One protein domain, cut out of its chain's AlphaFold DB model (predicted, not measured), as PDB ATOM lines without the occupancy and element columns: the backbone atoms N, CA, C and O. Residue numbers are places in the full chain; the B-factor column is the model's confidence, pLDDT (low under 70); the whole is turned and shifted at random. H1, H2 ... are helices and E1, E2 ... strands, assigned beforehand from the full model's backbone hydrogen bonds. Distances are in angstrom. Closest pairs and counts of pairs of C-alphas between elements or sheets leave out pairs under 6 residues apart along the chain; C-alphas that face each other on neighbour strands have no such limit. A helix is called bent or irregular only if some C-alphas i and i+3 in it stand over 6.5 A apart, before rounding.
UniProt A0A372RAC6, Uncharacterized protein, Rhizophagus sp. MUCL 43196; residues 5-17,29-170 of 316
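This is residues 5 to 17 and 29 to 170 of the 316 residues of an uncharacterized protein of Rhizophagus sp. MUCL 43196 (UniProt A0A372RAC6). A twisted sheet of seven strands is covered on one face by three helices: H2 over E2 and E1, H1 over E4 in the middle, and H4 over E6 and E7. Helices and sheet make two layers, and the short H3 only grazes the sheet. The printed part has 155 residues, with four named helices and seven named strands in the order E1 E2 H1 H2 E3 H3 E4 E5 E6 H4 E7. The mixed sheet runs E3 E2 E1 E4 E5 E6 E7, and the class is mixed, helices and strands. The whole is compact, with a radius of gyration of the C-alphas of 15.3 A and spans of 44 by 41 by 31 A.

E1, residues 5 to 14, begins at C-alpha 5 (132.870, 126.553, 111.728) and is 28.0 A long. E2, residues 30 to 41, 30.8 A, bends by 63 degrees at residue 35. H1, residues 50 to 63, is 19.6 A long and H2, residues 71 to 83, 18.3 A. E3 is residues 89 to 94, H3 99 to 102. E4, residues 109 to 116, 22.3 A, E5, 128 to 134, 19.8 A, and E6, 138 to 142, form a meander, each the antiparallel neighbour of the one before. H4, residues 144 to 159, 22.8 A, is irregular, with C-alphas 145 and 148 7.6 A apart. E7, residues 167 to 169, ends at C-alpha 169 (114.714, 132.508, 119.018).

E1 is antiparallel to E2 (N 7 to O 38, 2.8 A) and parallel to E4 (N 8 to O 111, 2.8 A). E3, an edge strand, is antiparallel to E2 (N 39 to O 92, 2.8 A). The hairpins E4 and E5 (N 112 to O 131, 2.8 A) and E5 and E6 (N 132 to O 140, 2.8 A) follow. E7, the other edge strand, is parallel to E6 (N 168 to O 139, 2.8 A). E6, H4 and E7 form a strand-helix-strand unit, parallel neighbour strands with a helix between, its crossover left-handed; E3, H3 and E4 form a split one, with E2 and E1 between its strands, right-handed. H2, H1 and H4 run along the strands on the same face, at heights over the sheet of 8.4, 8.8 and 8.8 A. H4 touches H1 with residues 144 to 148 alone, the closest C-alphas being those of Ala 55 and Pro 144, 4.6 A, at a shallow tilt of 26 degrees, opposite ways. H1 and H2 are close but not clearly touching, the C-alphas of Phe 61 and Leu 74 being closest at 7.6 A. Every O i to N i+4 pair is within hydrogen-bond range in H1 and H2, and 10 of 12 in H4; H3 is too short for such a pair.

The two C-alphas farthest apart, of Lys 17 and Asp 86, are 46.6 A apart. Residues 18 to 28 are not printed, and C-alphas 17 and 29 are 8.2 A apart across this cut. Of the links printed whole, E4 to E5 is long, with 11 residues. The mean pLDDT of the printed part is 81.1, and 27 residues are under 70, among them 43 to 47, 117 to 122 and 168 to 170.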
ATOM      1  N   SER A   5     133.704 125.804 110.802       85.94
ATOM      2  CA  SER A   5     132.870 126.553 111.728       85.94
ATOM      3  C   SER A   5     133.643 127.633 112.463       85.94
ATOM      4  O   SER A   5     134.878 127.647 112.524       85.94
ATOM      5  N   VAL A   6     132.880 128.579 112.996       89.38
ATOM      6  CA  VAL A   6     133.390 129.624 113.873       89.38
ATOM      7  C   VAL A   6     132.504 129.736 115.107       89.38
ATOM      8  O   VAL A   6     131.280 129.641 115.017       89.38
ATOM      9  N   ILE A   7     133.130 129.930 116.264       91.94
ATOM     10  CA  ILE A   7     132.470 130.161 117.545       91.94
ATOM     11  C   ILE A   7     132.694 131.619 117.934       91.94
ATOM     12  O   ILE A   7     133.831 132.064 118.084       91.94
ATOM     13  N   LEU A   8     131.604 132.347 118.137       91.38
ATOM     14  CA  LEU A   8     131.597 133.723 118.613       91.38
ATOM     15  C   LEU A   8     131.070 133.767 120.040       91.38
ATOM     16  O   LEU A   8     129.977 133.280 120.318       91.38
ATOM     17  N   ILE A   9     131.808 134.409 120.940       91.81
ATOM     18  CA  ILE A   9     131.346 134.663 122.307       91.81
ATOM     19  C   ILE A   9     131.027 136.143 122.438       91.81
ATOM     20  O   ILE A   9     131.877 136.994 122.159       91.81
ATOM     21  N   ARG A  10     129.806 136.457 122.877       89.69
ATOM     22  CA  ARG A  10     129.352 137.838 123.048       89.69
ATOM     23  C   ARG A  10     128.534 138.034 124.313       89.69
ATOM     24  O   ARG A  10     127.791 137.142 124.715       89.69
ATOM     25  N   THR A  11     128.582 139.235 124.881       87.25
ATOM     26  CA  THR A  11     127.575 139.678 125.848       87.25
ATOM     27  C   THR A  11     126.478 140.457 125.153       87.25
ATOM     28  O   THR A  11     126.722 141.202 124.203       87.25
ATOM     29  N   ARG A  12     125.252 140.285 125.639       83.50
ATOM     30  CA  ARG A  12     124.098 141.097 125.276       83.50
ATOM     31  C   ARG A  12     123.857 142.118 126.377       83.50
ATOM     32  O   ARG A  12     123.679 141.747 127.534       83.50
ATOM     33  N   LYS A  13     123.790 143.397 126.009       79.12
ATOM     34  CA  LYS A  13     123.445 144.486 126.926       79.12
ATOM     35  C   LYS A  13     122.268 145.289 126.365       79.12
ATOM     36  O   LYS A  13     122.237 145.567 125.162       79.12
ATOM     37  N   PRO A  14     121.274 145.658 127.191       71.50
ATOM     38  CA  PRO A  14     120.144 146.452 126.728       71.50
ATOM     39  C   PRO A  14     120.632 147.836 126.296       71.50
ATOM     40  O   PRO A  14     121.392 148.492 127.015       71.50
ATOM     41  N   LYS A  15     120.188 148.314 125.130       71.69
ATOM     42  CA  LYS A  15     120.375 149.724 124.785       71.69
ATOM     43  C   LYS A  15     119.508 150.549 125.724       71.69
ATOM     44  O   LYS A  15     118.305 150.310 125.848       71.69
ATOM     45  N   ARG A  16     120.101 151.551 126.379       62.12
ATOM     46  CA  ARG A  16     119.301 152.607 127.009       62.12
ATOM     47  C   ARG A  16     118.429 153.202 125.906       62.12
ATOM     48  O   ARG A  16     118.948 153.455 124.823       62.12
ATOM     49  N   LYS A  17     117.122 153.350 126.153       55.78
ATOM     50  CA  LYS A  17     116.166 153.912 125.189       55.78
ATOM     51  C   LYS A  17     116.661 155.281 124.713       55.78
ATOM     52  O   LYS A  17     116.362 156.295 125.333       55.78
ATOM     53  N   GLN A  29     117.290 146.179 119.918       68.12
ATOM     54  CA  GLN A  29     117.098 146.715 121.274       68.12
ATOM     55  C   GLN A  29     118.322 146.487 122.176       68.12
ATOM     56  O   GLN A  29     118.390 146.997 123.294       68.12
ATOM     57  N   TYR A  30     119.306 145.744 121.675       71.75
ATOM     58  CA  TYR A  30     120.514 145.366 122.375       71.75
ATOM     59  C   TYR A  30     121.753 145.847 121.626       71.75
ATOM     60  O   TYR A  30     121.756 146.011 120.402       71.75
ATOM     61  N   PHE A  31     122.822 146.082 122.377       78.44
ATOM     62  CA  PHE A  31     124.169 146.118 121.835       78.44
ATOM     63  C   PHE A  31     124.905 144.851 122.263       78.44
ATOM     64  O   PHE A  31     124.648 144.307 123.342       78.44
ATOM     65  N   TYR A  32     125.784 144.376 121.387       83.12
ATOM     66  CA  TYR A  32     126.585 143.185 121.622       83.12
ATOM     67  C   TYR A  32     128.052 143.569 121.738       83.12
ATOM     68  O   TYR A  32     128.553 144.347 120.929       83.12
ATOM     69  N   GLU A  33     128.721 143.008 122.732       86.19
ATOM     70  CA  GLU A  33     130.165 143.118 122.913       86.19
ATOM     71  C   GLU A  33     130.768 141.736 122.664       86.19
ATOM     72  O   GLU A  33     130.315 140.765 123.265       86.19
ATOM     73  N   TYR A  34     131.719 141.631 121.738       86.69
ATOM     74  CA  TYR A  34     132.337 140.366 121.334       86.69
ATOM     75  C   TYR A  34     133.668 140.184 122.064       86.69
ATOM     76  O   TYR A  34     134.435 141.135 122.179       86.69
ATOM     77  N   TYR A  35     133.933 138.969 122.544       84.38
ATOM     78  CA  TYR A  35     135.094 138.673 123.397       84.38
ATOM     79  C   TYR A  35     136.088 137.738 122.735       84.38
ATOM     80  O   TYR A  35     137.291 137.940 122.856       84.38
ATOM     81  N   VAL A  36     135.592 136.715 122.038       86.19
ATOM     82  CA  VAL A  36     136.428 135.698 121.406       86.19
ATOM     83  C   VAL A  36     135.784 135.223 120.114       86.19
ATOM     84  O   VAL A  36     134.561 135.085 120.029       86.19
ATOM     85  N   CYS A  37     136.646 134.964 119.137       86.94
ATOM     86  CA  CYS A  37     136.331 134.300 117.890       86.94
ATOM     87  C   CYS A  37     137.265 133.089 117.750       86.94
ATOM     88  O   CYS A  37     138.490 133.232 117.830       86.94
ATOM     89  N   ILE A  38     136.693 131.894 117.602       89.56
ATOM     90  CA  ILE A  38     137.445 130.640 117.476       89.56
ATOM     91  C   ILE A  38     137.071 129.994 116.157       89.56
ATOM     92  O   ILE A  38     135.908 129.677 115.934       89.56
ATOM     93  N   TYR A  39     138.056 129.789 115.297       87.69
ATOM     94  CA  TYR A  39     137.915 128.996 114.091       87.69
ATOM     95  C   TYR A  39     138.145 127.518 114.397       87.69
ATOM     96  O   TYR A  39     139.098 127.170 115.097       87.69
ATOM     97  N   GLN A  40     137.309 126.661 113.817       85.44
ATOM     98  CA  GLN A  40     137.437 125.215 113.907       85.44
ATOM     99  C   GLN A  40     137.363 124.589 112.512       85.44
ATOM    100  O   GLN A  40     136.451 124.855 111.722       85.44
ATOM    101  N   HIS A  41     138.331 123.721 112.216       77.62
ATOM    102  CA  HIS A  41     138.282 122.858 111.043       77.62
ATOM    103  C   HIS A  41     137.689 121.505 111.451       77.62
ATOM    104  O   HIS A  41     138.115 120.921 112.444       77.62
ATOM    105  N   PHE A  42     136.745 120.988 110.667       74.19
ATOM    106  CA  PHE A  42     135.944 119.798 110.977       74.19
ATOM    107  C   PHE A  42     135.021 119.996 112.180       74.19
ATOM    108  O   PHE A  42     135.287 119.552 113.290       74.19
ATOM    109  N   ASP A  43     133.897 120.638 111.910       67.56
ATOM    110  CA  ASP A  43     132.818 120.849 112.871       67.56
ATOM    111  C   ASP A  43     132.078 119.552 113.251       67.56
ATOM    112  O   ASP A  43     131.516 119.420 114.337       67.56
ATOM    113  N   GLY A  44     132.072 118.575 112.337       64.25
ATOM    114  CA  GLY A  44     131.142 117.446 112.391       64.25
ATOM    115  C   GLY A  44     129.692 117.888 112.143       64.25
ATOM    116  O   GLY A  44     129.394 119.071 112.014       64.25
ATOM    117  N   TYR A  45     128.768 116.932 112.029       63.09
ATOM    118  CA  TYR A  45     127.335 117.248 112.055       63.09
ATOM    119  C   TYR A  45     126.984 117.740 113.466       63.09
ATOM    120  O   TYR A  45     127.546 117.231 114.430       63.09
ATOM    121  N   VAL A  46     126.044 118.677 113.637       66.81
ATOM    122  CA  VAL A  46     125.693 119.201 114.980       66.81
ATOM    123  C   VAL A  46     125.397 118.076 115.982       66.81
ATOM    124  O   VAL A  46     125.786 118.198 117.136       66.81
ATOM    125  N   LYS A  47     124.779 116.967 115.545       69.31
ATOM    126  CA  LYS A  47     124.675 115.723 116.327       69.31
ATOM    127  C   LYS A  47     125.978 114.923 116.217       69.31
ATOM    128  O   LYS A  47     126.322 114.464 115.129       69.31
ATOM    129  N   GLY A  48     126.648 114.716 117.344       76.50
ATOM    130  CA  GLY A  48     127.955 114.068 117.444       76.50
ATOM    131  C   GLY A  48     129.139 114.956 117.050       76.50
ATOM    132  O   GLY A  48     130.243 114.436 116.938       76.50
ATOM    133  N   GLY A  49     128.921 116.256 116.818       86.38
ATOM    134  CA  GLY A  49     129.944 117.241 116.451       86.38
ATOM    135  C   GLY A  49     130.027 118.412 117.431       86.38
ATOM    136  O   GLY A  49     129.576 118.320 118.575       86.38
ATOM    137  N   LEU A  50     130.593 119.532 116.980       88.88
ATOM    138  CA  LEU A  50     130.867 120.703 117.812       88.88
ATOM    139  C   LEU A  50     129.606 121.274 118.454       88.88
ATOM    140  O   LEU A  50     129.643 121.635 119.622       88.88
ATOM    141  N   GLY A  51     128.484 121.345 117.734       89.50
ATOM    142  CA  GLY A  51     127.241 121.882 118.294       89.50
ATOM    143  C   GLY A  51     126.724 121.094 119.505       89.50
ATOM    144  O   GLY A  51     126.306 121.696 120.491       89.50
ATOM    145  N   GLU A  52     126.792 119.760 119.465       90.75
ATOM    146  CA  GLU A  52     126.469 118.893 120.607       90.75
ATOM    147  C   GLU A  52     127.485 119.024 121.731       90.75
ATOM    148  O   GLU A  52     127.097 119.172 122.890       90.75
ATOM    149  N   TRP A  53     128.773 119.053 121.393       92.69
ATOM    150  CA  TRP A  53     129.818 119.281 122.380       92.69
ATOM    151  C   TRP A  53     129.650 120.630 123.090       92.69
ATOM    152  O   TRP A  53     129.721 120.679 124.312       92.69
ATOM    153  N   LEU A  54     129.349 121.706 122.357       93.50
ATOM    154  CA  LEU A  54     129.102 123.042 122.903       93.50
ATOM    155  C   LEU A  54     127.865 123.069 123.796       93.50
ATOM    156  O   LEU A  54     127.914 123.653 124.874       93.50
ATOM    157  N   ALA A  55     126.763 122.444 123.374       92.44
ATOM    158  CA  ALA A  55     125.557 122.367 124.192       92.44
ATOM    159  C   ALA A  55     125.840 121.655 125.525       92.44
ATOM    160  O   ALA A  55     125.502 122.186 126.582       92.44
ATOM    161  N   ASN A  56     126.533 120.514 125.482       92.50
ATOM    162  CA  ASN A  56     126.911 119.760 126.677       92.50
ATOM    163  C   ASN A  56     127.912 120.533 127.546       92.50
ATOM    164  O   ASN A  56     127.720 120.639 128.752       92.50
ATOM    165  N   PHE A  57     128.941 121.136 126.945       93.00
ATOM    166  CA  PHE A  57     129.923 121.960 127.649       93.00
ATOM    167  C   PHE A  57     129.253 123.118 128.392       93.00
ATOM    168  O   PHE A  57     129.521 123.327 129.569       93.00
ATOM    169  N   LEU A  58     128.363 123.862 127.729       92.69
ATOM    170  CA  LEU A  58     127.668 124.997 128.340       92.69
ATOM    171  C   LEU A  58     126.667 124.548 129.408       92.69
ATOM    172  O   LEU A  58     126.521 125.219 130.431       92.69
ATOM    173  N   TYR A  59     125.998 123.417 129.196       90.25
ATOM    174  CA  TYR A  59     125.132 122.809 130.199       90.25
ATOM    175  C   TYR A  59     125.926 122.456 131.464       90.25
ATOM    176  O   TYR A  59     125.610 122.947 132.543       90.25
ATOM    177  N   GLU A  60     127.021 121.711 131.334       89.75
ATOM    178  CA  GLU A  60     127.888 121.361 132.465       89.75
ATOM    179  C   GLU A  60     128.522 122.597 133.112       89.75
ATOM    180  O   GLU A  60     128.581 122.704 134.336       89.75
ATOM    181  N   PHE A  61     128.957 123.569 132.305       88.88
ATOM    182  CA  PHE A  61     129.513 124.822 132.805       88.88
ATOM    183  C   PHE A  61     128.502 125.563 133.679       88.88
ATOM    184  O   PHE A  61     128.865 126.009 134.763       88.88
ATOM    185  N   THR A  62     127.242 125.660 133.235       84.69
ATOM    186  CA  THR A  62     126.170 126.340 133.980       84.69
ATOM    187  C   THR A  62     125.753 125.596 135.249       84.69
ATOM    188  O   THR A  62     125.493 126.230 136.270       84.69
ATOM    189  N   HIS A  63     125.739 124.264 135.232       82.19
ATOM    190  CA  HIS A  63     125.376 123.458 136.405       82.19
ATOM    191  C   HIS A  63     126.459 123.467 137.486       82.19
ATOM    192  O   HIS A  63     126.152 123.357 138.671       82.19
ATOM    193  N   ASN A  64     127.716 123.656 137.086       80.25
ATOM    194  CA  ASN A  64     128.864 123.730 137.986       80.25
ATOM    195  C   ASN A  64     129.291 125.178 138.306       80.25
ATOM    196  O   ASN A  64     130.405 125.396 138.790       80.25
ATOM    197  N   LEU A  65     128.437 126.178 138.039       73.38
ATOM    198  CA  LEU A  65     128.731 127.580 138.349       73.38
ATOM    199  C   LEU A  65     128.942 127.755 139.858       73.38
ATOM    200  O   LEU A  65     128.031 127.578 140.665       73.38
ATOM    201  N   SER A  66     130.151 128.164 140.241       62.50
ATOM    202  CA  SER A  66     130.376 128.764 141.553       62.50
ATOM    203  C   SER A  66     129.806 130.188 141.579       62.50
ATOM    204  O   SER A  66     129.541 130.798 140.542       62.50
ATOM    205  N   THR A  67     129.666 130.762 142.774       57.16
ATOM    206  CA  THR A  67     129.119 132.111 143.022       57.16
ATOM    207  C   THR A  67     129.857 133.275 142.334       57.16
ATOM    208  O   THR A  67     129.405 134.410 142.450       57.16
ATOM    209  N   TYR A  68     130.957 133.030 141.608       57.31
ATOM    210  CA  TYR A  68     131.811 134.054 140.982       57.31
ATOM    211  C   TYR A  68     132.169 133.771 139.517       57.31
ATOM    212  O   TYR A  68     133.212 134.205 139.031       57.31
ATOM    213  N   ALA A  69     131.338 133.031 138.793       68.50
ATOM    214  CA  ALA A  69     131.581 132.841 137.374       68.50
ATOM    215  C   ALA A  69     131.362 134.144 136.587       68.50
ATOM    216  O   ALA A  69     130.306 134.776 136.672       68.50
ATOM    217  N   ASP A  70     132.356 134.517 135.783       79.62
ATOM    218  CA  ASP A  70     132.271 135.589 134.798       79.62
ATOM    219  C   ASP A  70     132.523 135.058 133.377       79.62
ATOM    220  O   ASP A  70     132.805 133.875 133.151       79.62
ATOM    221  N   ILE A  71     132.389 135.937 132.382       85.00
ATOM    222  CA  ILE A  71     132.619 135.563 130.983       85.00
ATOM    223  C   ILE A  71     134.076 135.174 130.709       85.00
ATOM    224  O   ILE A  71     134.326 134.369 129.817       85.00
ATOM    225  N   GLY A  72     135.032 135.708 131.474       87.25
ATOM    226  CA  GLY A  72     136.444 135.362 131.348       87.25
ATOM    227  C   GLY A  72     136.690 133.902 131.709       87.25
ATOM    228  O   GLY A  72     137.368 133.194 130.967       87.25
ATOM    229  N   LEU A  73     136.068 133.423 132.789       88.31
ATOM    230  CA  LEU A  73     136.120 132.017 133.183       88.31
ATOM    231  C   LEU A  73     135.482 131.106 132.128       88.31
ATOM    232  O   LEU A  73     136.068 130.081 131.784       88.31
ATOM    233  N   LEU A  74     134.318 131.489 131.587       89.38
ATOM    234  CA  LEU A  74     133.669 130.753 130.494       89.38
ATOM    235  C   LEU A  74     134.598 130.626 129.283       89.38
ATOM    236  O   LEU A  74     134.800 129.530 128.765       89.38
ATOM    237  N   VAL A  75     135.181 131.746 128.853       90.75
ATOM    238  CA  VAL A  75     136.108 131.806 127.719       90.75
ATOM    239  C   VAL A  75     137.324 130.914 127.966       90.75
ATOM    240  O   VAL A  75     137.675 130.111 127.104       90.75
ATOM    241  N   ALA A  76     137.954 131.027 129.137       90.81
ATOM    242  CA  ALA A  76     139.145 130.255 129.476       90.81
ATOM    243  C   ALA A  76     138.866 128.746 129.453       90.81
ATOM    244  O   ALA A  76     139.611 127.997 128.825       90.81
ATOM    245  N   ARG A  77     137.760 128.311 130.072       91.88
ATOM    246  CA  ARG A  77     137.342 126.901 130.095       91.88
ATOM    247  C   ARG A  77     136.965 126.375 128.717       91.88
ATOM    248  O   ARG A  77     137.262 125.226 128.412       91.88
ATOM    249  N   LEU A  78     136.334 127.201 127.886       92.75
ATOM    250  CA  LEU A  78     135.990 126.810 126.523       92.75
ATOM    251  C   LEU A  78     137.252 126.577 125.690       92.75
ATOM    252  O   LEU A  78     137.359 125.557 125.016       92.75
ATOM    253  N   ILE A  79     138.211 127.506 125.751       92.00
ATOM    254  CA  ILE A  79     139.489 127.378 125.041       92.00
ATOM    255  C   ILE A  79     140.238 126.140 125.541       92.00
ATOM    256  O   ILE A  79     140.661 125.323 124.731       92.00
ATOM    257  N   GLU A  80     140.348 125.960 126.858       92.25
ATOM    258  CA  GLU A  80     140.956 124.769 127.459       92.25
ATOM    259  C   GLU A  80     140.293 123.482 126.941       92.25
ATOM    260  O   GLU A  80     140.987 122.577 126.484       92.25
ATOM    261  N   GLY A  81     138.958 123.421 126.943       91.31
ATOM    262  CA  GLY A  81     138.199 122.260 126.483       91.31
ATOM    263  C   GLY A  81     138.376 121.957 124.993       91.31
ATOM    264  O   GLY A  81     138.513 120.793 124.629       91.31
ATOM    265  N   LEU A  82     138.422 122.983 124.139       90.19
ATOM    266  CA  LEU A  82     138.622 122.811 122.697       90.19
ATOM    267  C   LEU A  82     140.035 122.323 122.368       90.19
ATOM    268  O   LEU A  82     140.190 121.404 121.573       90.19
ATOM    269  N   TYR A  83     141.060 122.914 122.987       89.31
ATOM    270  CA  TYR A  83     142.460 122.564 122.719       89.31
ATOM    271  C   TYR A  83     142.895 121.251 123.376       89.31
ATOM    272  O   TYR A  83     143.873 120.651 122.938       89.31
ATOM    273  N   SER A  84     142.185 120.804 124.415       89.06
ATOM    274  CA  SER A  84     142.458 119.530 125.094       89.06
ATOM    275  C   SER A  84     141.665 118.361 124.510       89.06
ATOM    276  O   SER A  84     141.820 117.230 124.964       89.06
ATOM    277  N   SER A  85     140.772 118.617 123.553       82.88
ATOM    278  CA  SER A  85     139.952 117.579 122.944       82.88
ATOM    279  C   SER A  85     140.643 116.986 121.723       82.88
ATOM    280  O   SER A  85     140.868 117.680 120.734       82.88
ATOM    281  N   ASP A  86     140.863 115.672 121.736       79.69
ATOM    282  CA  ASP A  86     141.349 114.930 120.562       79.69
ATOM    283  C   ASP A  86     140.334 114.908 119.403       79.69
ATOM    284  O   ASP A  86     140.659 114.526 118.279       79.69
ATOM    285  N   PHE A  87     139.084 115.296 119.676       76.94
ATOM    286  CA  PHE A  87     138.013 115.337 118.689       76.94
ATOM    287  C   PHE A  87     138.144 116.535 117.736       76.94
ATOM    288  O   PHE A  87     137.777 116.434 116.565       76.94
ATOM    289  N   PHE A  88     138.682 117.662 118.213       81.38
ATOM    290  CA  PHE A  88     138.772 118.896 117.439       81.38
ATOM    291  C   PHE A  88     140.157 119.068 116.825       81.38
ATOM    292  O   PHE A  88     141.172 119.179 117.505       81.38
ATOM    293  N   VAL A  89     140.204 119.140 115.497       77.69
ATOM    294  CA  VAL A  89     141.463 119.285 114.764       77.69
ATOM    295  C   VAL A  89     141.803 120.763 114.602       77.69
ATOM    296  O   VAL A  89     141.100 121.492 113.904       77.69
ATOM    297  N   ASN A  90     142.918 121.189 115.197       79.50
ATOM    298  CA  ASN A  90     143.499 122.528 115.048       79.50
ATOM    299  C   ASN A  90     142.512 123.691 115.305       79.50
ATOM    300  O   ASN A  90     142.332 124.530 114.412       79.50
ATOM    301  N   PRO A  91     141.885 123.789 116.498       86.75
ATOM    302  CA  PRO A  91     141.203 125.023 116.885       86.75
ATOM    303  C   PRO A  91     142.181 126.201 116.788       86.75
ATOM    304  O   PRO A  91     143.349 126.085 117.152       86.75
ATOM    305  N   CYS A  92     141.719 127.342 116.283       87.62
ATOM    306  CA  CYS A  92     142.537 128.545 116.137       87.62
ATOM    307  C   CYS A  92     141.787 129.756 116.679       87.62
ATOM    308  O   CYS A  92     140.663 130.037 116.272       87.62
ATOM    309  N   LEU A  93     142.425 130.513 117.570       89.62
ATOM    310  CA  LEU A  93     141.915 131.829 117.945       89.62
ATOM    311  C   LEU A  93     142.134 132.788 116.779       89.62
ATOM    312  O   LEU A  93     143.245 132.884 116.256       89.62
ATOM    313  N   VAL A  94     141.084 133.502 116.383       87.19
ATOM    314  CA  VAL A  94     141.160 134.491 115.304       87.19
ATOM    315  C   VAL A  94     140.827 135.885 115.834       87.19
ATOM    316  O   VAL A  94     140.030 136.019 116.768       87.19
ATOM    317  N   PRO A  95     141.436 136.947 115.270       83.31
ATOM    318  CA  PRO A  95     141.091 138.312 115.638       83.31
ATOM    319  C   PRO A  95     139.603 138.585 115.419       83.31
ATOM    320  O   PRO A  95     139.014 138.142 114.433       83.31
ATOM    321  N   ILE A  96     139.002 139.353 116.327       83.69
ATOM    322  CA  ILE A  96     137.636 139.844 116.141       83.69
ATOM    323  C   ILE A  96     137.664 140.876 115.016       83.69
ATOM    324  O   ILE A  96     138.330 141.906 115.119       83.69
ATOM    325  N   ALA A  97     136.931 140.575 113.951       80.81
ATOM    326  CA  ALA A  97     136.764 141.420 112.780       80.81
ATOM    327  C   ALA A  97     135.353 142.051 112.778       80.81
ATOM    328  O   ALA A  97     134.528 141.716 113.638       80.81
ATOM    329  N   PRO A  98     135.031 142.968 111.849       81.06
ATOM    330  CA  PRO A  98     133.648 143.369 111.593       81.06
ATOM    331  C   PRO A  98     132.732 142.152 111.408       81.06
ATOM    332  O   PRO A  98     133.164 141.100 110.935       81.06
ATOM    333  N   LEU A  99     131.454 142.273 111.777       75.00
ATOM    334  CA  LEU A  99     130.519 141.142 111.724       75.00
ATOM    335  C   LEU A  99     130.424 140.558 110.316       75.00
ATOM    336  O   LEU A  99     130.449 139.346 110.150       75.00
ATOM    337  N   GLU A 100     130.389 141.410 109.300       75.25
ATOM    338  CA  GLU A 100     130.344 141.021 107.891       75.25
ATOM    339  C   GLU A 100     131.526 140.117 107.493       75.25
ATOM    340  O   GLU A 100     131.375 139.220 106.658       75.25
ATOM    341  N   GLU A 101     132.684 140.330 108.123       75.75
ATOM    342  CA  GLU A 101     133.898 139.530 107.951       75.75
ATOM    343  C   GLU A 101     133.856 138.241 108.772       75.75
ATOM    344  O   GLU A 101     134.148 137.163 108.260       75.75
ATOM    345  N   MET A 102     133.401 138.311 110.025       74.06
ATOM    346  CA  MET A 102     133.256 137.125 110.878       74.06
ATOM    347  C   MET A 102     132.200 136.141 110.357       74.06
ATOM    348  O   MET A 102     132.305 134.942 110.593       74.06
ATOM    349  N   PHE A 103     131.198 136.629 109.624       71.31
ATOM    350  CA  PHE A 103     130.174 135.811 108.978       71.31
ATOM    351  C   PHE A 103     130.546 135.387 107.548       71.31
ATOM    352  O   PHE A 103     129.650 134.942 106.834       71.31
ATOM    353  N   HIS A 104     131.803 135.529 107.096       67.25
ATOM    354  CA  HIS A 104     132.264 135.224 105.728       67.25
ATOM    355  C   HIS A 104     131.845 133.846 105.165       67.25
ATOM    356  O   HIS A 104     131.443 132.936 105.881       67.25
ATOM    357  N   SER A 105     131.847 133.746 103.829       58.75
ATOM    358  CA  SER A 105     131.043 132.807 103.012       58.75
ATOM    359  C   SER A 105     131.411 131.332 103.122       58.75
ATOM    360  O   SER A 105     130.680 130.493 102.605       58.75
ATOM    361  N   ASP A 106     132.522 131.028 103.780       73.38
ATOM    362  CA  ASP A 106     133.113 129.694 103.779       73.38
ATOM    363  C   ASP A 106     132.811 128.917 105.069       73.38
ATOM    364  O   ASP A 106     133.254 127.776 105.207       73.38
ATOM    365  N   TYR A 107     132.094 129.525 106.022       79.38
ATOM    366  CA  TYR A 107     131.615 128.833 107.215       79.38
ATOM    367  C   TYR A 107     130.256 128.203 106.939       79.38
ATOM    368  O   TYR A 107     129.292 128.887 106.595       79.38
ATOM    369  N   GLU A 108     130.176 126.894 107.136       82.12
ATOM    370  CA  GLU A 108     128.912 126.163 107.046       82.12
ATOM    371  C   GLU A 108     128.061 126.412 108.298       82.12
ATOM    372  O   GLU A 108     126.837 126.553 108.213       82.12
ATOM    373  N   TYR A 109     128.735 126.546 109.446       84.62
ATOM    374  CA  TYR A 109     128.123 126.788 110.744       84.62
ATOM    375  C   TYR A 109     128.789 127.960 111.463       84.62
ATOM    376  O   TYR A 109     130.013 128.029 111.600       84.62
ATOM    377  N   VAL A 110     127.966 128.866 111.986       88.06
ATOM    378  CA  VAL A 110     128.412 129.906 112.921       88.06
ATOM    379  C   VAL A 110     127.718 129.694 114.255       88.06
ATOM    380  O   VAL A 110     126.504 129.875 114.359       88.06
ATOM    381  N   TYR A 111     128.484 129.325 115.276       90.44
ATOM    382  CA  TYR A 111     127.996 129.211 116.644       90.44
ATOM    383  C   TYR A 111     128.163 130.535 117.369       90.44
ATOM    384  O   TYR A 111     129.213 131.170 117.299       90.44
ATOM    385  N   ILE A 112     127.134 130.956 118.096       90.94
ATOM    386  CA  ILE A 112     127.161 132.188 118.875       90.94
ATOM    387  C   ILE A 112     126.735 131.871 120.299       90.94
ATOM    388  O   ILE A 112     125.578 131.548 120.557       90.94
ATOM    389  N   ILE A 113     127.666 132.013 121.233       92.94
ATOM    390  CA  ILE A 113     127.408 131.924 122.663       92.94
ATOM    391  C   ILE A 113     127.060 133.332 123.131       92.94
ATOM    392  O   ILE A 113     127.908 134.227 123.161       92.94
ATOM    393  N   THR A 114     125.787 133.546 123.452       90.62
ATOM    394  CA  THR A 114     125.297 134.828 123.955       90.62
ATOM    395  C   THR A 114     125.157 134.759 125.465       90.62
ATOM    396  O   THR A 114     124.429 133.923 125.991       90.62
ATOM    397  N   VAL A 115     125.829 135.679 126.148       88.75
ATOM    398  CA  VAL A 115     125.795 135.825 127.599       88.75
ATOM    399  C   VAL A 115     125.013 137.084 127.976       88.75
ATOM    400  O   VAL A 115     125.357 138.193 127.572       88.75
ATOM    401  N   SER A 116     123.967 136.935 128.777       83.62
ATOM    402  CA  SER A 116     123.226 138.035 129.392       83.62
ATOM    403  C   SER A 116     123.732 138.217 130.820       83.62
ATOM    404  O   SER A 116     123.513 137.361 131.673       83.62
ATOM    405  N   TYR A 117     124.443 139.314 131.072       69.56
ATOM    406  CA  TYR A 117     124.969 139.620 132.401       69.56
ATOM    407  C   TYR A 117     123.977 140.488 133.174       69.56
ATOM    408  O   TYR A 117     123.727 141.634 132.788       69.56
ATOM    409  N   ASP A 118     123.439 139.952 134.268       68.94
ATOM    410  CA  ASP A 118     122.721 140.733 135.271       68.94
ATOM    411  C   ASP A 118     123.668 140.994 136.454       68.94
ATOM    412  O   ASP A 118     124.089 140.041 137.112       68.94
ATOM    413  N   PRO A 119     124.008 142.260 136.762       64.69
ATOM    414  CA  PRO A 119     124.883 142.591 137.887       64.69
ATOM    415  C   PRO A 119     124.384 142.067 139.241       64.69
ATOM    416  O   PRO A 119     125.184 141.907 140.158       64.69
ATOM    417  N   ASN A 120     123.076 141.830 139.380       64.50
ATOM    418  CA  ASN A 120     122.451 141.387 140.624       64.50
ATOM    419  C   ASN A 120     122.395 139.860 140.754       64.50
ATOM    420  O   ASN A 120     122.351 139.349 141.869       64.50
ATOM    421  N   LEU A 121     122.358 139.139 139.629       65.00
ATOM    422  CA  LEU A 121     122.198 137.679 139.584       65.00
ATOM    423  C   LEU A 121     123.455 136.940 139.100       65.00
ATOM    424  O   LEU A 121     123.510 135.719 139.209       65.00
ATOM    425  N   GLY A 122     124.455 137.663 138.591       67.31
ATOM    426  CA  GLY A 122     125.659 137.077 138.010       67.31
ATOM    427  C   GLY A 122     125.362 136.248 136.757       67.31
ATOM    428  O   GLY A 122     124.345 136.436 136.083       67.31
ATOM    429  N   LEU A 123     126.279 135.338 136.428       72.31
ATOM    430  CA  LEU A 123     126.022 134.276 135.459       72.31
ATOM    431  C   LEU A 123     125.183 133.178 136.112       72.31
ATOM    432  O   LEU A 123     125.572 132.637 137.143       72.31
ATOM    433  N   ASN A 124     124.069 132.818 135.482       71.50
ATOM    434  CA  ASN A 124     123.285 131.635 135.824       71.50
ATOM    435  C   ASN A 124     122.913 130.831 134.566       71.50
ATOM    436  O   ASN A 124     123.251 131.202 133.440       71.50
ATOM    437  N   ASP A 125     122.209 129.721 134.766       67.12
ATOM    438  CA  ASP A 125     121.666 128.840 133.726       67.12
ATOM    439  C   ASP A 125     120.822 129.584 132.677       67.12
ATOM    440  O   ASP A 125     120.837 129.248 131.494       67.12
ATOM    441  N   LYS A 126     120.134 130.657 133.076       76.62
ATOM    442  CA  LYS A 126     119.307 131.486 132.184       76.62
ATOM    443  C   LYS A 126     120.104 132.575 131.468       76.62
ATOM    444  O   LYS A 126     119.592 133.180 130.528       76.62
ATOM    445  N   SER A 127     121.338 132.835 131.896       80.88
ATOM    446  CA  SER A 127     122.202 133.868 131.325       80.88
ATOM    447  C   SER A 127     122.843 133.449 130.009       80.88
ATOM    448  O   SER A 127     123.330 134.320 129.292       80.88
ATOM    449  N   ILE A 128     122.887 132.157 129.681       88.19
ATOM    450  CA  ILE A 128     123.624 131.654 128.519       88.19
ATOM    451  C   ILE A 128     122.661 131.100 127.473       88.19
ATOM    452  O   ILE A 128     121.789 130.284 127.757       88.19
ATOM    453  N   MET A 129     122.864 131.516 126.227       90.88
ATOM    454  CA  MET A 129     122.199 130.947 125.063       90.88
ATOM    455  C   MET A 129     123.218 130.512 124.028       90.88
ATOM    456  O   MET A 129     124.233 131.179 123.821       90.88
ATOM    457  N   LEU A 130     122.888 129.435 123.329       92.00
ATOM    458  CA  LEU A 130     123.616 128.956 122.174       92.00
ATOM    459  C   LEU A 130     122.770 129.194 120.925       92.00
ATOM    460  O   LEU A 130     121.640 128.709 120.812       92.00
ATOM    461  N   SER A 131     123.335 129.938 119.983       89.75
ATOM    462  CA  SER A 131     122.800 130.074 118.637       89.75
ATOM    463  C   SER A 131     123.660 129.307 117.646       89.75
ATOM    464  O   SER A 131     124.882 129.300 117.767       89.75
ATOM    465  N   VAL A 132     123.034 128.731 116.626       88.81
ATOM    466  CA  VAL A 132     123.708 128.246 115.420       88.81
ATOM    467  C   VAL A 132     123.073 128.897 114.200       88.81
ATOM    468  O   VAL A 132     121.850 128.914 114.059       88.81
ATOM    469  N   CYS A 133     123.905 129.461 113.333       84.81
ATOM    470  CA  CYS A 133     123.509 129.924 112.013       84.81
ATOM    471  C   CYS A 133     123.918 128.871 110.985       84.81
ATOM    472  O   CYS A 133     125.100 128.539 110.884       84.81
ATOM    473  N   TYR A 134     122.936 128.352 110.254       76.69
ATOM    474  CA  TYR A 134     123.109 127.308 109.249       76.69
ATOM    475  C   TYR A 134     123.022 127.916 107.852       76.69
ATOM    476  O   TYR A 134     121.988 128.497 107.515       76.69
ATOM    477  N   TYR A 135     124.104 127.834 107.068       70.19
ATOM    478  CA  TYR A 135     124.194 128.352 105.688       70.19
ATOM    479  C   TYR A 135     123.657 129.783 105.487       70.19
ATOM    480  O   TYR A 135     123.275 130.167 104.386       70.19
ATOM    481  N   ARG A 136     123.629 130.599 106.553       68.88
ATOM    482  CA  ARG A 136     123.002 131.935 106.583       68.88
ATOM    483  C   ARG A 136     121.501 131.956 106.255       68.88
ATOM    484  O   ARG A 136     120.953 133.030 106.020       68.88
ATOM    485  N   GLU A 137     120.839 130.804 106.245       69.81
ATOM    486  CA  GLU A 137     119.414 130.693 105.925       69.81
ATOM    487  C   GLU A 137     118.546 130.795 107.173       69.81
ATOM    488  O   GLU A 137     117.527 131.483 107.159       69.81
ATOM    489  N   PHE A 138     118.971 130.147 108.261       74.62
ATOM    490  CA  PHE A 138     118.265 130.204 109.533       74.62
ATOM    491  C   PHE A 138     119.225 130.344 110.710       74.62
ATOM    492  O   PHE A 138     120.356 129.848 110.700       74.62
ATOM    493  N   ILE A 139     118.739 131.010 111.754       82.25
ATOM    494  CA  ILE A 139     119.387 131.064 113.062       82.25
ATOM    495  C   ILE A 139     118.499 130.313 114.046       82.25
ATOM    496  O   ILE A 139     117.348 130.692 114.251       82.25
ATOM    497  N   LEU A 140     119.035 129.262 114.661       87.12
ATOM    498  CA  LEU A 140     118.408 128.586 115.791       87.12
ATOM    499  C   LEU A 140     119.086 129.055 117.066       87.12
ATOM    500  O   LEU A 140     120.279 128.837 117.227       87.12
ATOM    501  N   THR A 141     118.320 129.637 117.980       88.94
ATOM    502  CA  THR A 141     118.791 130.054 119.300       88.94
ATOM    503  C   THR A 141     118.007 129.335 120.387       88.94
ATOM    504  O   THR A 141     116.773 129.353 120.406       88.94
ATOM    505  N   ALA A 142     118.724 128.713 121.315       89.44
ATOM    506  CA  ALA A 142     118.140 128.028 122.456       89.44
ATOM    507  C   ALA A 142     119.083 128.068 123.660       89.44
ATOM    508  O   ALA A 142     120.280 128.320 123.530       89.44
ATOM    509  N   ARG A 143     118.541 127.775 124.840       89.12
ATOM    510  CA  ARG A 143     119.377 127.463 125.999       89.12
ATOM    511  C   ARG A 143     120.093 126.121 125.802       89.12
ATOM    512  O   ARG A 143     119.529 125.262 125.109       89.12
ATOM    513  N   PRO A 144     121.289 125.930 126.390       89.31
ATOM    514  CA  PRO A 144     122.089 124.721 126.202       89.31
ATOM    515  C   PRO A 144     121.307 123.417 126.414       89.31
ATOM    516  O   PRO A 144     121.335 122.546 125.548       89.31
ATOM    517  N   GLU A 145     120.510 123.328 127.483       88.88
ATOM    518  CA  GLU A 145     119.741 122.134 127.862       88.88
ATOM    519  C   GLU A 145     118.708 121.693 126.811       88.88
ATOM    520  O   GLU A 145     118.356 120.519 126.728       88.88
ATOM    521  N   LYS A 146     118.217 122.625 125.988       89.50
ATOM    522  CA  LYS A 146     117.162 122.381 124.984       89.50
ATOM    523  C   LYS A 146     117.656 122.490 123.554       89.50
ATOM    524  O   LYS A 146     116.879 122.318 122.610       89.50
ATOM    525  N   PHE A 147     118.932 122.809 123.374       89.50
ATOM    526  CA  PHE A 147     119.493 123.102 122.068       89.50
ATOM    527  C   PHE A 147     119.397 121.898 121.125       89.50
ATOM    528  O   PHE A 147     118.894 122.024 120.009       89.50
ATOM    529  N   LEU A 148     119.797 120.713 121.593       89.31
ATOM    530  CA  LEU A 148     119.827 119.497 120.776       89.31
ATOM    531  C   LEU A 148     118.446 119.004 120.355       89.31
ATOM    532  O   LEU A 148     118.269 118.554 119.223       89.31
ATOM    533  N   GLU A 149     117.469 119.074 121.257       89.56
ATOM    534  CA  GLU A 149     116.086 118.703 120.957       89.56
ATOM    535  C   GLU A 149     115.515 119.605 119.857       89.56
ATOM    536  O   GLU A 149     114.987 119.117 118.855       89.56
ATOM    537  N   LYS A 150     115.715 120.922 119.989       87.38
ATOM    538  CA  LYS A 150     115.256 121.896 118.993       87.38
ATOM    539  C   LYS A 150     115.971 121.733 117.665       87.38
ATOM    540  O   LYS A 150     115.315 121.750 116.628       87.38
ATOM    541  N   TYR A 151     117.286 121.546 117.686       86.56
ATOM    542  CA  TYR A 151     118.049 121.322 116.466       86.56
ATOM    543  C   TYR A 151     117.490 120.135 115.679       86.56
ATOM    544  O   TYR A 151     117.162 120.287 114.504       86.56
ATOM    545  N   LYS A 152     117.285 118.986 116.341       87.19
ATOM    546  CA  LYS A 152     116.695 117.795 115.710       87.19
ATOM    547  C   LYS A 152     115.321 118.097 115.119       87.19
ATOM    548  O   LYS A 152     115.086 117.791 113.956       87.19
ATOM    549  N   TYR A 153     114.442 118.738 115.889       87.75
ATOM    550  CA  TYR A 153     113.108 119.096 115.415       87.75
ATOM    551  C   TYR A 153     113.154 119.959 114.145       87.75
ATOM    552  O   TYR A 153     112.500 119.632 113.153       87.75
ATOM    553  N   TYR A 154     113.926 121.049 114.152       84.06
ATOM    554  CA  TYR A 154     113.933 122.002 113.040       84.06
ATOM    555  C   TYR A 154     114.641 121.475 111.803       84.06
ATOM    556  O   TYR A 154     114.139 121.692 110.702       84.06
ATOM    557  N   ILE A 155     115.730 120.728 111.962       82.00
ATOM    558  CA  ILE A 155     116.368 120.057 110.830       82.00
ATOM    559  C   ILE A 155     115.402 119.081 110.163       82.00
ATOM    560  O   ILE A 155     115.226 119.155 108.954       82.00
ATOM    561  N   THR A 156     114.663 118.272 110.926       85.06
ATOM    562  CA  THR A 156     113.601 117.416 110.372       85.06
ATOM    563  C   THR A 156     112.515 118.232 109.650       85.06
ATOM    564  O   THR A 156     112.000 117.827 108.606       85.06
ATOM    565  N   GLN A 157     112.144 119.416 110.151       83.50
ATOM    566  CA  GLN A 157     111.191 120.283 109.446       83.50
ATOM    567  C   GLN A 157     111.751 120.851 108.129       83.50
ATOM    568  O   GLN A 157     110.991 121.030 107.175       83.50
ATOM    569  N   ILE A 158     113.049 121.132 108.066       81.88
ATOM    570  CA  ILE A 158     113.707 121.704 106.889       81.88
ATOM    571  C   ILE A 158     113.997 120.615 105.851       81.88
ATOM    572  O   ILE A 158     113.553 120.723 104.710       81.88
ATOM    573  N   GLU A 159     114.688 119.549 106.250       83.25
ATOM    574  CA  GLU A 159     115.153 118.488 105.354       83.25
ATOM    575  C   GLU A 159     113.994 117.604 104.868       83.25
ATOM    576  O   GLU A 159     113.835 117.394 103.664       83.25
ATOM    577  N   GLU A 160     113.139 117.121 105.778       86.44
ATOM    578  CA  GLU A 160     112.067 116.181 105.419       86.44
ATOM    579  C   GLU A 160     110.792 116.903 104.973       86.44
ATOM    580  O   GLU A 160     110.154 116.518 103.993       86.44
ATOM    581  N   ASN A 161     110.418 117.979 105.675       81.69
ATOM    582  CA  ASN A 161     109.146 118.674 105.448       81.69
ATOM    583  C   ASN A 161     109.270 119.918 104.553       81.69
ATOM    584  O   ASN A 161     108.256 120.565 104.281       81.69
ATOM    585  N   LYS A 162     110.484 120.250 104.082       82.25
ATOM    586  CA  LYS A 162     110.780 121.374 103.171       82.25
ATOM    587  C   LYS A 162     110.242 122.726 103.655       82.25
ATOM    588  O   LYS A 162     109.875 123.584 102.848       82.25
ATOM    589  N   LYS A 163     110.156 122.919 104.973       78.50
ATOM    590  CA  LYS A 163     109.774 124.203 105.572       78.50
ATOM    591  C   LYS A 163     110.992 125.122 105.629       78.50
ATOM    592  O   LYS A 163     112.100 124.660 105.868       78.50
ATOM    593  N   SER A 164     110.781 126.421 105.445       73.50
ATOM    594  CA  SER A 164     111.820 127.445 105.590       73.50
ATOM    595  C   SER A 164     111.548 128.321 106.809       73.50
ATOM    596  O   SER A 164     110.396 128.609 107.144       73.50
ATOM    597  N   PHE A 165     112.619 128.740 107.477       74.38
ATOM    598  CA  PHE A 165     112.583 129.583 108.669       74.38
ATOM    599  C   PHE A 165     113.671 130.651 108.540       74.38
ATOM    600  O   PHE A 165     114.757 130.332 108.079       74.38
ATOM    601  N   ALA A 166     113.391 131.893 108.942       68.31
ATOM    602  CA  ALA A 166     114.380 132.979 108.903       68.31
ATOM    603  C   ALA A 166     115.153 133.111 110.231       68.31
ATOM    604  O   ALA A 166     116.374 133.225 110.249       68.31
ATOM    605  N   GLU A 167     114.450 133.055 111.363       71.19
ATOM    606  CA  GLU A 167     115.036 133.110 112.704       71.19
ATOM    607  C   GLU A 167     114.114 132.383 113.686       71.19
ATOM    608  O   GLU A 167     112.890 132.529 113.635       71.19
ATOM    609  N   ILE A 168     114.703 131.584 114.571       62.69
ATOM    610  CA  ILE A 168     114.017 130.858 115.635       62.69
ATOM    611  C   ILE A 168     114.747 131.198 116.932       62.69
ATOM    612  O   ILE A 168     115.809 130.645 117.221       62.69
ATOM    613  N   SER A 169     114.181 132.117 117.712       62.31
ATOM    614  CA  SER A 169     114.714 132.508 119.018       62.31
ATOM    615  C   SER A 169     113.772 132.096 120.142       62.31
ATOM    616  O   SER A 169     112.557 132.259 120.034       62.31
ATOM    617  N   TYR A 170     114.347 131.558 121.215       56.97
ATOM    618  CA  TYR A 170     113.662 131.270 122.472       56.97
ATOM    619  C   TYR A 170     114.326 132.065 123.597       56.97
ATOM    620  O   TYR A 170     115.003 131.510 124.461       56.97
TER     621      TYR A 170